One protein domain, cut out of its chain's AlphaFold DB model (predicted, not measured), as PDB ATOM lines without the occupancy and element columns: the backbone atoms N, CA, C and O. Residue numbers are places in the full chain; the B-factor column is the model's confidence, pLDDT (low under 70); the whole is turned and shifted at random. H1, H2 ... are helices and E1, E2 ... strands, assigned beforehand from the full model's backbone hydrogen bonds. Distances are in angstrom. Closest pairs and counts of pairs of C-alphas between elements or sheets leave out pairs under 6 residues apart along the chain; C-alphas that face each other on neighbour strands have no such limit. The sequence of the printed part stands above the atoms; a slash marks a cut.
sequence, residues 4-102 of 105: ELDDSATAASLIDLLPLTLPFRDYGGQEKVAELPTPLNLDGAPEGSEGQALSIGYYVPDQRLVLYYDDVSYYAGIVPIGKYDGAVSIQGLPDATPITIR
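What this domain is: This is residues 4 to 102 of the 105 residues of the protein "Cyclophil_like2 domain-containing protein" of Clavibacter michiganensis (UniProt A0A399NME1). A strongly twisted, curled sheet of six strands makes the main wall, and the small two-stranded sheet E3 and E6 covers one of its faces near E7 and E4, as a small and uneven sandwich. The one helix, H1, crosses E4 on the other face. The 99 printed residues hold, in chain order, H1 and then E1 to E8; the large sheet runs E7, E4, E5, E2, E1, E8, antiparallel throughout, and E3 and E6 are antiparallel too. The class is mostly strand, and the whole is compact, with a radius of gyration of the C-alphas of 12.3 A and spans of 34 by 30 by 24 A.

Where its parts are: Find C-alpha 78 at (321.247, 242.079, 463.898), where E7, residues 78 to 84, begins its 16.8 A. Next across the large sheet come E4, residues 55 to 59, E5, residues 64 to 68, and E2, residues 31 to 35. E1, residues 20 to 27, is the longest strand, 20.0 A from C-alpha 20 at (326.584, 228.548, 478.585). E8, residues 97 to 101, ends with C-alpha 101 at (322.153, 226.626, 476.431). The small sheet holds E3, residues 48 to 51, and E6, residues 72 to 76. H1, residues 9 to 16, measures 10.7 A.

How they stand to each other: Start at the edge strand E7, where N 56 of E4 and O 82 are 2.8 A apart. E4 and E5 form a hairpin, with N 59 and O 64 at 2.8 A. Between E5 and E2, look at N 67 and O 32, 2.8 A. E1 and E2 form a hairpin, with N 27 and O 31 at 2.9 A. E1 is staggered: residues 25 to 27 pair with E2 and residues 20 to 24 with the edge strand E8, where N 101 and O 20 are 2.8 A apart. In the small sheet, N 72 and O 51 are 2.7 A apart. The facing parts of this sandwich, two sheets face to face, are 9.8 A apart centre to centre; the closest C-alphas of E3 and E7 are those of Gly 48 and Ile 78, 4.7 A. H1 is on the large sheet at a height of 8.8 A, over E4 and across the strands, at 85 degrees to E4 on the local plane. In H1 every O i to N i+4 pair is within hydrogen-bond range.

The domain as a whole: The C-alphas farthest apart are those of Gly 44 and Pro 94, 34.2 A. The links E2 to E3 and E7 to E8 are long, 12 residues each; the others are tight. The printed part has no cut, its mean pLDDT is 97.6, and no printed residue is under 70.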
ATOM      1  N   GLU A   4     317.576 225.078 466.383       97.94
ATOM      2  CA  GLU A   4     318.498 224.747 465.310       97.94
ATOM      3  C   GLU A   4     319.279 226.010 464.960       97.94
ATOM      4  O   GLU A   4     318.697 227.087 464.805       97.94
ATOM      5  N   LEU A   5     320.600 225.876 464.866       98.38
ATOM      6  CA  LEU A   5     321.474 226.928 464.363       98.38
ATOM      7  C   LEU A   5     321.740 226.699 462.874       98.38
ATOM      8  O   LEU A   5     321.694 225.562 462.400       98.38
ATOM      9  N   ASP A   6     321.989 227.776 462.139       98.00
ATOM     10  CA  ASP A   6     322.354 227.697 460.727       98.00
ATOM     11  C   ASP A   6     323.829 227.308 460.514       98.00
ATOM     12  O   ASP A   6     324.618 227.185 461.451       98.00
ATOM     13  N   ASP A   7     324.200 227.086 459.251       98.00
ATOM     14  CA  ASP A   7     325.582 226.810 458.842       98.00
ATOM     15  C   ASP A   7     326.342 228.126 458.596       98.00
ATOM     16  O   ASP A   7     326.730 228.453 457.471       98.00
ATOM     17  N   SER A   8     326.477 228.940 459.647       98.56
ATOM     18  CA  SER A   8     327.230 230.199 459.628       98.56
ATOM     19  C   SER A   8     328.434 230.169 460.571       98.56
ATOM     20  O   SER A   8     328.467 229.455 461.577       98.56
ATOM     21  N   ALA A   9     329.433 231.012 460.290       98.75
ATOM     22  CA  ALA A   9     330.583 231.183 461.180       98.75
ATOM     23  C   ALA A   9     330.172 231.705 462.573       98.75
ATOM     24  O   ALA A   9     330.804 231.372 463.582       98.75
ATOM     25  N   THR A  10     329.095 232.496 462.638       98.81
ATOM     26  CA  THR A  10     328.542 233.036 463.886       98.81
ATOM     27  C   THR A  10     327.892 231.938 464.724       98.81
ATOM     28  O   THR A  10     328.185 231.836 465.918       98.81
ATOM     29  N   ALA A  11     327.085 231.070 464.106       98.69
ATOM     30  CA  ALA A  11     326.514 229.890 464.752       98.69
ATOM     31  C   ALA A  11     327.596 228.924 465.259       98.69
ATOM     32  O   ALA A  11     327.558 228.520 466.422       98.69
ATOM     33  N   ALA A  12     328.599 228.614 464.432       98.62
ATOM     34  CA  ALA A  12     329.720 227.758 464.825       98.62
ATOM     35  C   ALA A  12     330.481 228.322 466.039       98.62
ATOM     36  O   ALA A  12     330.750 227.603 466.998       98.62
ATOM     37  N   SER A  13     330.734 229.634 466.052       98.50
ATOM     38  CA  SER A  13     331.378 230.296 467.194       98.50
ATOM     39  C   SER A  13     330.537 230.231 468.468       98.50
ATOM     40  O   SER A  13     331.094 230.136 469.557       98.50
ATOM     41  N   LEU A  14     329.203 230.299 468.364       98.56
ATOM     42  CA  LEU A  14     328.331 230.132 469.527       98.56
ATOM     43  C   LEU A  14     328.426 228.705 470.078       98.56
ATOM     44  O   LEU A  14     328.488 228.540 471.295       98.56
ATOM     45  N   ILE A  15     328.459 227.695 469.200       98.19
ATOM     46  CA  ILE A  15     328.592 226.277 469.576       98.19
ATOM     47  C   ILE A  15     329.877 226.041 470.376       98.19
ATOM     48  O   ILE A  15     329.822 225.368 471.405       98.19
ATOM     49  N   ASP A  16     330.996 226.647 469.972       98.06
ATOM     50  CA  ASP A  16     332.290 226.525 470.665       98.06
ATOM     51  C   ASP A  16     332.274 227.065 472.106       98.06
ATOM     52  O   ASP A  16     333.122 226.697 472.922       98.06
ATOM     53  N   LEU A  17     331.310 227.928 472.447       98.06
ATOM     54  CA  LEU A  17     331.138 228.441 473.807       98.06
ATOM     55  C   LEU A  17     330.252 227.545 474.683       98.06
ATOM     56  O   LEU A  17     330.193 227.756 475.896       98.06
ATOM     57  N   LEU A  18     329.529 226.583 474.104       97.56
ATOM     58  CA  LEU A  18     328.560 225.780 474.844       97.56
ATOM     59  C   LEU A  18     329.240 224.719 475.736       97.56
ATOM     60  O   LEU A  18     330.254 224.135 475.358       97.56
ATOM     61  N   PRO A  19     328.646 224.394 476.904       98.12
ATOM     62  CA  PRO A  19     327.411 224.962 477.442       98.12
ATOM     63  C   PRO A  19     327.610 226.341 478.097       98.12
ATOM     64  O   PRO A  19     328.580 226.567 478.818       98.12
ATOM     65  N   LEU A  20     326.628 227.231 477.936       97.38
ATOM     66  CA  LEU A  20     326.584 228.548 478.585       97.38
ATOM     67  C   LEU A  20     325.370 228.660 479.499       97.38
ATOM     68  O   LEU A  20     324.287 228.219 479.134       97.38
ATOM     69  N   THR A  21     325.525 229.307 480.654       98.44
ATOM     70  CA  THR A  21     324.390 229.781 481.461       98.44
ATOM     71  C   THR A  21     324.421 231.297 481.496       98.44
ATOM     72  O   THR A  21     325.376 231.870 482.014       98.44
ATOM     73  N   LEU A  22     323.390 231.937 480.946       98.44
ATOM     74  CA  LEU A  22     323.338 233.389 480.780       98.44
ATOM     75  C   LEU A  22     322.096 233.983 481.468       98.44
ATOM     76  O   LEU A  22     321.027 233.367 481.417       98.44
ATOM     77  N   PRO A  23     322.204 235.164 482.103       98.19
ATOM     78  CA  PRO A  23     321.077 235.837 482.739       98.19
ATOM     79  C   PRO A  23     320.284 236.636 481.698       98.19
ATOM     80  O   PRO A  23     320.592 237.797 481.418       98.19
ATOM     81  N   PHE A  24     319.260 236.020 481.114       98.44
ATOM     82  CA  PHE A  24     318.419 236.688 480.124       98.44
ATOM     83  C   PHE A  24     317.492 237.714 480.772       98.44
ATOM     84  O   PHE A  24     316.967 237.508 481.869       98.44
ATOM     85  N   ARG A  25     317.264 238.817 480.065       98.31
ATOM     86  CA  ARG A  25     316.308 239.864 480.439       98.31
ATOM     87  C   ARG A  25     315.431 240.243 479.259       98.31
ATOM     88  O   ARG A  25     315.827 240.035 478.112       98.31
ATOM     89  N   ASP A  26     314.267 240.796 479.554       98.31
ATOM     90  CA  ASP A  26     313.408 241.397 478.545       98.31
ATOM     91  C   ASP A  26     314.058 242.621 477.901       98.31
ATOM     92  O   ASP A  26     314.748 243.407 478.562       98.31
ATOM     93  N   TYR A  27     313.821 242.795 476.609       97.62
ATOM     94  CA  TYR A  27     314.146 244.021 475.909       97.62
ATOM     95  C   TYR A  27     313.020 244.388 474.943       97.62
ATOM     96  O   TYR A  27     312.588 243.599 474.103       97.62
ATOM     97  N   GLY A  28     312.512 245.611 475.102       95.50
ATOM     98  CA  GLY A  28     311.511 246.188 474.208       95.50
ATOM     99  C   GLY A  28     310.187 245.422 474.118       95.50
ATOM    100  O   GLY A  28     309.402 245.728 473.227       95.50
ATOM    101  N   GLY A  29     309.924 244.442 474.990       96.94
ATOM    102  CA  GLY A  29     308.725 243.619 474.912       96.94
ATOM    103  C   GLY A  29     308.672 242.676 473.707       96.94
ATOM    104  O   GLY A  29     307.598 242.132 473.469       96.94
ATOM    105  N   GLN A  30     309.785 242.428 473.004       97.88
ATOM    106  CA  GLN A  30     309.835 241.583 471.793       97.88
ATOM    107  C   GLN A  30     310.923 240.496 471.843       97.88
ATOM    108  O   GLN A  30     310.832 239.472 471.163       97.88
ATOM    109  N   GLU A  31     311.960 240.691 472.658       98.06
ATOM    110  CA  GLU A  31     313.136 239.824 472.666       98.06
ATOM    111  C   GLU A  31     313.674 239.597 474.084       98.06
ATOM    112  O   GLU A  31     313.586 240.458 474.965       98.06
ATOM    113  N   LYS A  32     314.241 238.409 474.323       98.44
ATOM    114  CA  LYS A  32     315.086 238.148 475.493       98.44
ATOM    115  C   LYS A  32     316.543 238.253 475.074       98.44
ATOM    116  O   LYS A  32     316.956 237.600 474.121       98.44
ATOM    117  N   VAL A  33     317.336 239.011 475.827       98.56
ATOM    118  CA  VAL A  33     318.755 239.231 475.521       98.56
ATOM    119  C   VAL A  33     319.660 238.865 476.687       98.56
ATOM    120  O   VAL A  33     319.304 239.070 477.850       98.56
ATOM    121  N   ALA A  34     320.857 238.380 476.372       98.69
ATOM    122  CA  ALA A  34     321.938 238.212 477.335       98.69
ATOM    123  C   ALA A  34     323.298 238.486 476.686       98.69
ATOM    124  O   ALA A  34     323.513 238.180 475.518       98.69
ATOM    125  N   GLU A  35     324.221 239.067 477.446       98.50
ATOM    126  CA  GLU A  35     325.586 239.343 476.982       98.50
ATOM    127  C   GLU A  35     326.410 238.051 476.934       98.50
ATOM    128  O   GLU A  35     326.335 237.222 477.845       98.50
ATOM    129  N   LEU A  36     327.185 237.877 475.863       98.62
ATOM    130  CA  LEU A  36     328.110 236.755 475.716       98.62
ATOM    131  C   LEU A  36     329.460 237.062 476.387       98.62
ATOM    132  O   LEU A  36     329.860 238.222 476.472       98.62
ATOM    133  N   PRO A  37     330.212 236.040 476.832       97.38
ATOM    134  CA  PRO A  37     331.522 236.248 477.454       97.38
ATOM    135  C   PRO A  37     332.599 236.699 476.454       97.38
ATOM    136  O   PRO A  37     333.539 237.394 476.834       97.38
ATOM    137  N   THR A  38     332.470 236.315 475.180       98.00
ATOM    138  CA  THR A  38     333.379 236.682 474.080       98.00
ATOM    139  C   THR A  38     332.595 236.936 472.789       98.00
ATOM    140  O   THR A  38     331.503 236.379 472.635       98.00
ATOM    141  N   PRO A  39     333.070 237.825 471.898       98.25
ATOM    142  CA  PRO A  39     332.381 238.103 470.643       98.25
ATOM    143  C   PRO A  39     332.412 236.877 469.727       98.25
ATOM    144  O   PRO A  39     333.336 236.067 469.798       98.25
ATOM    145  N   LEU A  40     331.401 236.753 468.868       98.69
ATOM    146  CA  LEU A  40     331.302 235.678 467.879       98.69
ATOM    147  C   LEU A  40     332.007 236.058 466.568       98.69
ATOM    148  O   LEU A  40     332.178 237.244 466.277       98.69
ATOM    149  N   ASN A  41     332.386 235.060 465.762       98.62
ATOM    150  CA  ASN A  41     332.878 235.298 464.405       98.62
ATOM    151  C   ASN A  41     331.750 235.861 463.519       98.62
ATOM    152  O   ASN A  41     330.635 235.343 463.519       98.62
ATOM    153  N   LEU A  42     332.049 236.918 462.766       98.62
ATOM    154  CA  LEU A  42     331.125 237.610 461.863       98.62
ATOM    155  C   LEU A  42     331.453 237.391 460.381       98.62
ATOM    156  O   LEU A  42     330.901 238.080 459.525       98.62
ATOM    157  N   ASP A  43     332.341 236.453 460.057       98.69
ATOM    158  CA  ASP A  43     332.675 236.112 458.676       98.69
ATOM    159  C   ASP A  43     331.410 235.720 457.898       98.69
ATOM    160  O   ASP A  43     330.742 234.731 458.200       98.69
ATOM    161  N   GLY A  44     331.079 236.523 456.885       98.25
ATOM    162  CA  GLY A  44     329.891 236.330 456.051       98.25
ATOM    163  C   GLY A  44     328.567 236.784 456.678       98.25
ATOM    164  O   GLY A  44     327.531 236.637 456.033       98.25
ATOM    165  N   ALA A  45     328.578 237.350 457.889       98.44
ATOM    166  CA  ALA A  45     327.378 237.889 458.520       98.44
ATOM    167  C   ALA A  45     326.877 239.155 457.788       98.44
ATOM    168  O   ALA A  45     327.686 239.943 457.285       98.44
ATOM    169  N   PRO A  46     325.553 239.387 457.726       98.31
ATOM    170  CA  PRO A  46     325.007 240.624 457.181       98.31
ATOM    171  C   PRO A  46     325.339 241.826 458.082       98.31
ATOM    172  O   PRO A  46     325.522 241.687 459.289       98.31
ATOM    173  N   GLU A  47     325.340 243.036 457.512       98.12
ATOM    174  CA  GLU A  47     325.496 244.277 458.295       98.12
ATOM    175  C   GLU A  47     324.284 244.573 459.199       98.12
ATOM    176  O   GLU A  47     324.370 245.386 460.117       98.12
ATOM    177  N   GLY A  48     323.146 243.930 458.941       98.50
ATOM    178  CA  GLY A  48     321.917 244.050 459.711       98.50
ATOM    179  C   GLY A  48     320.814 243.167 459.141       98.50
ATOM    180  O   GLY A  48     320.914 242.652 458.027       98.50
ATOM    181  N   SER A  49     319.752 243.002 459.916       98.75
ATOM    182  CA  SER A  49     318.598 242.178 459.565       98.75
ATOM    183  C   SER A  49     317.386 242.598 460.393       98.75
ATOM    184  O   SER A  49     317.500 243.383 461.332       98.75
ATOM    185  N   GLU A  50     316.218 242.077 460.039       98.38
ATOM    186  CA  GLU A  50     315.084 241.941 460.956       98.38
ATOM    187  C   GLU A  50     315.297 240.760 461.920       98.38
ATOM    188  O   GLU A  50     316.067 239.838 461.618       98.38
ATOM    189  N   GLY A  51     314.613 240.789 463.066       97.69
ATOM    190  CA  GLY A  51     314.496 239.664 463.994       97.69
ATOM    191  C   GLY A  51     313.092 239.080 463.901       97.69
ATOM    192  O   GLY A  51     312.135 239.751 464.251       97.69
ATOM    193  N   GLN A  52     312.943 237.859 463.400       98.12
ATOM    194  CA  GLN A  52     311.622 237.236 463.262       98.12
ATOM    195  C   GLN A  52     311.226 236.519 464.552       98.12
ATOM    196  O   GLN A  52     312.091 235.967 465.241       98.12
ATOM    197  N   ALA A  53     309.936 236.443 464.858       97.88
ATOM    198  CA  ALA A  53     309.450 235.629 465.964       97.88
ATOM    199  C   ALA A  53     309.973 234.183 465.856       97.88
ATOM    200  O   ALA A  53     310.017 233.585 464.777       97.88
ATOM    201  N   LEU A  54     310.362 233.618 467.000       97.88
ATOM    202  CA  LEU A  54     310.981 232.297 467.139       97.88
ATOM    203  C   LEU A  54     312.376 232.161 466.500       97.88
ATOM    204  O   LEU A  54     312.840 231.043 466.252       97.88
ATOM    205  N   SER A  55     313.072 233.274 466.255       98.44
ATOM    206  CA  SER A  55     314.460 233.264 465.777       98.44
ATOM    207  C   SER A  55     315.483 233.482 466.892       98.44
ATOM    208  O   SER A  55     315.200 234.043 467.955       98.44
ATOM    209  N   ILE A  56     316.697 233.003 466.633       98.62
ATOM    210  CA  ILE A  56     317.889 233.227 467.446       98.62
ATOM    211  C   ILE A  56     318.769 234.204 466.675       98.62
ATOM    212  O   ILE A  56     319.046 233.990 465.491       98.62
ATOM    213  N   GLY A  57     319.224 235.259 467.340       98.62
ATOM    214  CA  GLY A  57     320.116 236.244 466.743       98.62
ATOM    215  C   GLY A  57     321.307 236.585 467.621       98.62
ATOM    216  O   GLY A  57     321.334 236.317 468.821       98.62
ATOM    217  N   TYR A  58     322.289 237.220 467.003       98.88
ATOM    218  CA  TYR A  58     323.393 237.887 467.662       98.88
ATOM    219  C   TYR A  58     323.326 239.377 467.338       98.88
ATOM    220  O   TYR A  58     323.306 239.770 466.172       98.88
ATOM    221  N   TYR A  59     323.275 240.210 468.373       98.75
ATOM    222  CA  TYR A  59     323.311 241.656 468.228       98.75
ATOM    223  C   TYR A  59     324.736 242.162 468.447       98.75
ATOM    224  O   TYR A  59     325.244 242.183 469.573       98.75
ATOM    225  N   VAL A  60     325.378 242.558 467.348       98.44
ATOM    226  CA  VAL A  60     326.804 242.908 467.279       98.44
ATOM    227  C   VAL A  60     327.191 244.090 468.177       98.44
ATOM    228  O   VAL A  60     328.184 243.948 468.892       98.44
ATOM    229  N   PRO A  61     326.461 245.228 468.201       97.75
ATOM    230  CA  PRO A  61     326.895 246.422 468.931       97.75
ATOM    231  C   PRO A  61     327.099 246.208 470.433       97.75
ATOM    232  O   PRO A  61     328.031 246.772 470.999       97.75
ATOM    233  N   ASP A  62     326.271 245.357 471.051       97.62
ATOM    234  CA  ASP A  62     326.322 245.075 472.491       97.62
ATOM    235  C   ASP A  62     326.756 243.633 472.811       97.62
ATOM    236  O   ASP A  62     326.667 243.217 473.965       97.62
ATOM    237  N   GLN A  63     327.191 242.855 471.813       98.50
ATOM    238  CA  GLN A  63     327.654 241.474 471.993       98.50
ATOM    239  C   GLN A  63     326.610 240.564 472.680       98.50
ATOM    240  O   GLN A  63     326.918 239.791 473.596       98.50
ATOM    241  N   ARG A  64     325.343 240.665 472.262       98.62
ATOM    242  CA  ARG A  64     324.231 239.949 472.908       98.62
ATOM    243  C   ARG A  64     323.739 238.778 472.083       98.62
ATOM    244  O   ARG A  64     323.487 238.922 470.893       98.62
ATOM    245  N   LEU A  65     323.525 237.648 472.747       98.69
ATOM    246  CA  LEU A  65     322.659 236.595 472.239       98.69
ATOM    247  C   LEU A  65     321.203 237.018 472.442       98.69
ATOM    248  O   LEU A  65     320.838 237.516 473.512       98.69
ATOM    249  N   VAL A  66     320.389 236.810 471.416       98.69
ATOM    250  CA  VAL A  66     319.011 237.281 471.339       98.69
ATOM    251  C   VAL A  66     318.076 236.122 471.021       98.69
ATOM    252  O   VAL A  66     318.336 235.333 470.114       98.69
ATOM    253  N   LEU A  67     316.975 236.036 471.762       98.19
ATOM    254  CA  LEU A  67     315.854 235.143 471.497       98.19
ATOM    255  C   LEU A  67     314.621 236.001 471.200       98.19
ATOM    256  O   LEU A  67     314.043 236.597 472.114       98.19
ATOM    257  N   TYR A  68     314.234 236.073 469.930       98.50
ATOM    258  CA  TYR A  68     313.085 236.854 469.476       98.50
ATOM    259  C   TYR A  68     311.802 236.056 469.677       98.50
ATOM    260  O   TYR A  68     311.626 235.008 469.057       98.50
ATOM    261  N   TYR A  69     310.891 236.540 470.520       97.94
ATOM    262  CA  TYR A  69     309.563 235.936 470.687       97.94
ATOM    263  C   TYR A  69     308.451 236.731 469.989       97.94
ATOM    264  O   TYR A  69     307.312 236.269 469.968       97.94
ATOM    265  N   ASP A  70     308.786 237.886 469.415       98.25
ATOM    266  CA  ASP A  70     307.956 238.689 468.517       98.25
ATOM    267  C   ASP A  70     308.839 239.267 467.393       98.25
ATOM    268  O   ASP A  70     310.072 239.184 467.465       98.25
ATOM    269  N   ASP A  71     308.221 239.828 466.357       98.06
ATOM    270  CA  ASP A  71     308.926 240.409 465.215       98.06
ATOM    271  C   ASP A  71     309.561 241.765 465.566       98.06
ATOM    272  O   ASP A  71     308.937 242.647 466.150       98.06
ATOM    273  N   VAL A  72     310.800 241.968 465.128       97.81
ATOM    274  CA  VAL A  72     311.570 243.208 465.235       97.81
ATOM    275  C   VAL A  72     311.963 243.652 463.831       97.81
ATOM    276  O   VAL A  72     312.574 242.904 463.069       97.81
ATOM    277  N   SER A  73     311.623 244.897 463.488       97.94
ATOM    278  CA  SER A  73     312.000 245.502 462.203       97.94
ATOM    279  C   SER A  73     313.518 245.550 462.010       97.94
ATOM    280  O   SER A  73     314.281 245.484 462.969       97.94
ATOM    281  N   TYR A  74     313.950 245.731 460.760       98.38
ATOM    282  CA  TYR A  74     315.365 245.827 460.413       98.38
ATOM    283  C   TYR A  74     316.155 246.758 461.345       98.38
ATOM    284  O   TYR A  74     315.786 247.921 461.544       98.38
ATOM    285  N   TYR A  75     317.297 246.270 461.824       98.00
ATOM    286  CA  TYR A  75     318.257 247.067 462.568       98.00
ATOM    287  C   TYR A  75     319.698 246.687 462.205       98.00
ATOM    288  O   TYR A  75     320.021 245.523 461.950       98.00
ATOM    289  N   ALA A  76     320.582 247.687 462.178       98.50
ATOM    290  CA  ALA A  76     322.000 247.474 461.910       98.50
ATOM    291  C   ALA A  76     322.649 246.663 463.045       98.50
ATOM    292  O   ALA A  76     322.518 247.004 464.219       98.50
ATOM    293  N   GLY A  77     323.363 245.599 462.694       98.12
ATOM    294  CA  GLY A  77     324.038 244.716 463.639       98.12
ATOM    295  C   GLY A  77     323.198 243.551 464.164       98.12
ATOM    296  O   GLY A  77     323.702 242.817 465.009       98.12
ATOM    297  N   ILE A  78     321.963 243.348 463.687       98.75
ATOM    298  CA  ILE A  78     321.247 242.079 463.898       98.75
ATOM    299  C   ILE A  78     321.797 241.034 462.926       98.75
ATOM    300  O   ILE A  78     321.738 241.217 461.710       98.75
ATOM    301  N   VAL A  79     322.279 239.920 463.474       98.88
ATOM    302  CA  VAL A  79     322.741 238.744 462.731       98.88
ATOM    303  C   VAL A  79     321.862 237.552 463.117       98.88
ATOM    304  O   VAL A  79     321.996 237.050 464.233       98.88
ATOM    305  N   PRO A  80     320.941 237.094 462.252       98.50
ATOM    306  CA  PRO A  80     320.206 235.851 462.475       98.50
ATOM    307  C   PRO A  80     321.171 234.663 462.435       98.50
ATOM    308  O   PRO A  80     322.048 234.635 461.577       98.50
ATOM    309  N   ILE A  81     321.014 233.711 463.356       98.62
ATOM    310  CA  ILE A  81     321.895 232.530 463.460       98.62
ATOM    311  C   ILE A  81     321.138 231.213 463.663       98.62
ATOM    312  O   ILE A  81     321.749 230.165 463.860       98.62
ATOM    313  N   GLY A  82     319.805 231.246 463.701       98.44
ATOM    314  CA  GLY A  82     319.006 230.054 463.954       98.44
ATOM    315  C   GLY A  82     317.563 230.336 464.343       98.44
ATOM    316  O   GLY A  82     317.075 231.466 464.263       98.44
ATOM    317  N   LYS A  83     316.867 229.283 464.770       98.38
ATOM    318  CA  LYS A  83     315.461 229.304 465.200       98.38
ATOM    319  C   LYS A  83     315.232 228.359 466.372       98.38
ATOM    320  O   LYS A  83     316.015 227.441 466.598       98.38
ATOM    321  N   TYR A  84     314.145 228.562 467.108       97.00
ATOM    322  CA  TYR A  84     313.727 227.667 468.187       97.00
ATOM    323  C   TYR A  84     312.245 227.293 468.078       97.00
ATOM    324  O   TYR A  84     311.454 227.989 467.450       97.00
ATOM    325  N   ASP A  85     311.863 226.166 468.679       94.12
ATOM    326  CA  ASP A  85     310.539 225.546 468.494       94.12
ATOM    327  C   ASP A  85     309.363 226.303 469.143       94.12
ATOM    328  O   ASP A  85     308.202 225.995 468.877       94.12
ATOM    329  N   GLY A  86     309.640 227.268 470.022       89.50
ATOM    330  CA  GLY A  86     308.618 228.000 470.772       89.50
ATOM    331  C   GLY A  86     307.777 227.141 471.724       89.50
ATOM    332  O   GLY A  86     306.767 227.621 472.237       89.50
ATOM    333  N   ALA A  87     308.171 225.894 472.015       87.12
ATOM    334  CA  ALA A  87     307.392 224.963 472.841       87.12
ATOM    335  C   ALA A  87     307.218 225.442 474.293       87.12
ATOM    336  O   ALA A  87     306.324 224.994 475.009       87.12
ATOM    337  N   VAL A  88     308.086 226.355 474.733       86.56
ATOM    338  CA  VAL A  88     307.985 227.066 476.008       86.56
ATOM    339  C   VAL A  88     307.993 228.558 475.709       86.56
ATOM    340  O   VAL A  88     308.902 229.051 475.044       86.56
ATOM    341  N   SER A  89     307.004 229.291 476.220       90.81
ATOM    342  CA  SER A  89     307.008 230.749 476.103       90.81
ATOM    343  C   SER A  89     308.106 231.346 476.984       90.81
ATOM    344  O   SER A  89     308.146 231.096 478.190       90.81
ATOM    345  N   ILE A  90     308.987 232.148 476.379       94.00
ATOM    346  CA  ILE A  90     310.054 232.874 477.087       94.00
ATOM    347  C   ILE A  90     309.645 234.290 477.489       94.00
ATOM    348  O   ILE A  90     310.264 234.862 478.380       94.00
ATOM    349  N   GLN A  91     308.595 234.847 476.878       94.94
ATOM    350  CA  GLN A  91     308.144 236.227 477.089       94.94
ATOM    351  C   GLN A  91     307.894 236.527 478.575       94.94
ATOM    352  O   GLN A  91     308.382 237.518 479.111       94.94
ATOM    353  N   GLY A  92     307.196 235.622 479.268       94.25
ATOM    354  CA  GLY A  92     306.842 235.780 480.681       94.25
ATOM    355  C   GLY A  92     307.961 235.480 481.681       94.25
ATOM    356  O   GLY A  92     307.710 235.538 482.885       94.25
ATOM    357  N   LEU A  93     309.168 235.120 481.230       95.44
ATOM    358  CA  LEU A  93     310.278 234.856 482.146       95.44
ATOM    359  C   LEU A  93     310.731 236.159 482.830       95.44
ATOM    360  O   LEU A  93     310.903 237.166 482.134       95.44
ATOM    361  N   PRO A  94     310.948 236.151 484.162       97.44
ATOM    362  CA  PRO A  94     311.490 237.300 484.880       97.44
ATOM    363  C   PRO A  94     312.857 237.737 484.350       97.44
ATOM    364  O   PRO A  94     313.626 236.926 483.826       97.44
ATOM    365  N   ASP A  95     313.199 239.003 484.556       97.88
ATOM    366  CA  ASP A  95     314.547 239.482 484.269       97.88
ATOM    367  C   ASP A  95     315.600 238.756 485.109       97.88
ATOM    368  O   ASP A  95     315.357 238.355 486.250       97.88
ATOM    369  N   ALA A  96     316.783 238.605 484.513       96.56
ATOM    370  CA  ALA A  96     317.895 237.823 485.037       96.56
ATOM    371  C   ALA A  96     317.576 236.328 485.229       96.56
ATOM    372  O   ALA A  96     318.270 235.650 485.991       96.56
ATOM    373  N   THR A  97     316.575 235.788 484.519       95.94
ATOM    374  CA  THR A  97     316.345 234.338 484.482       95.94
ATOM    375  C   THR A  97     317.590 233.649 483.909       95.94
ATOM    376  O   THR A  97     317.958 233.925 482.763       95.94
ATOM    377  N   PRO A  98     318.250 232.750 484.661       97.44
ATOM    378  CA  PRO A  98     319.379 231.996 484.141       97.44
ATOM    379  C   PRO A  98     318.872 230.943 483.154       97.44
ATOM    380  O   PRO A  98     318.123 230.039 483.529       97.44
ATOM    381  N   ILE A  99     319.288 231.048 481.895       96.44
ATOM    382  CA  ILE A  99     318.994 230.055 480.858       96.44
ATOM    383  C   ILE A  99     320.295 229.352 480.493       96.44
ATOM    384  O   ILE A  99     321.271 229.998 480.109       96.44
ATOM    385  N   THR A 100     320.297 228.024 480.612       97.31
ATOM    386  CA  THR A 100     321.402 227.184 480.147       97.31
ATOM    387  C   THR A 100     321.158 226.737 478.710       97.31
ATOM    388  O   THR A 100     320.142 226.106 478.413       97.31
ATOM    389  N   ILE A 101     322.115 227.028 477.837       96.94
ATOM    390  CA  ILE A 101     322.153 226.626 476.431       96.94
ATOM    391  C   ILE A 101     323.231 225.554 476.291       96.94
ATOM    392  O   ILE A 101     324.331 225.697 476.827       96.94
ATOM    393  N   ARG A 102     322.907 224.465 475.598       97.31
ATOM    394  CA  ARG A 102     323.782 223.307 475.378       97.31
ATOM    395  C   ARG A 102     323.501 222.702 474.007       97.31
ATOM    396  O   ARG A 102     322.373 222.815 473.528       97.31
TER     397      ARG A 102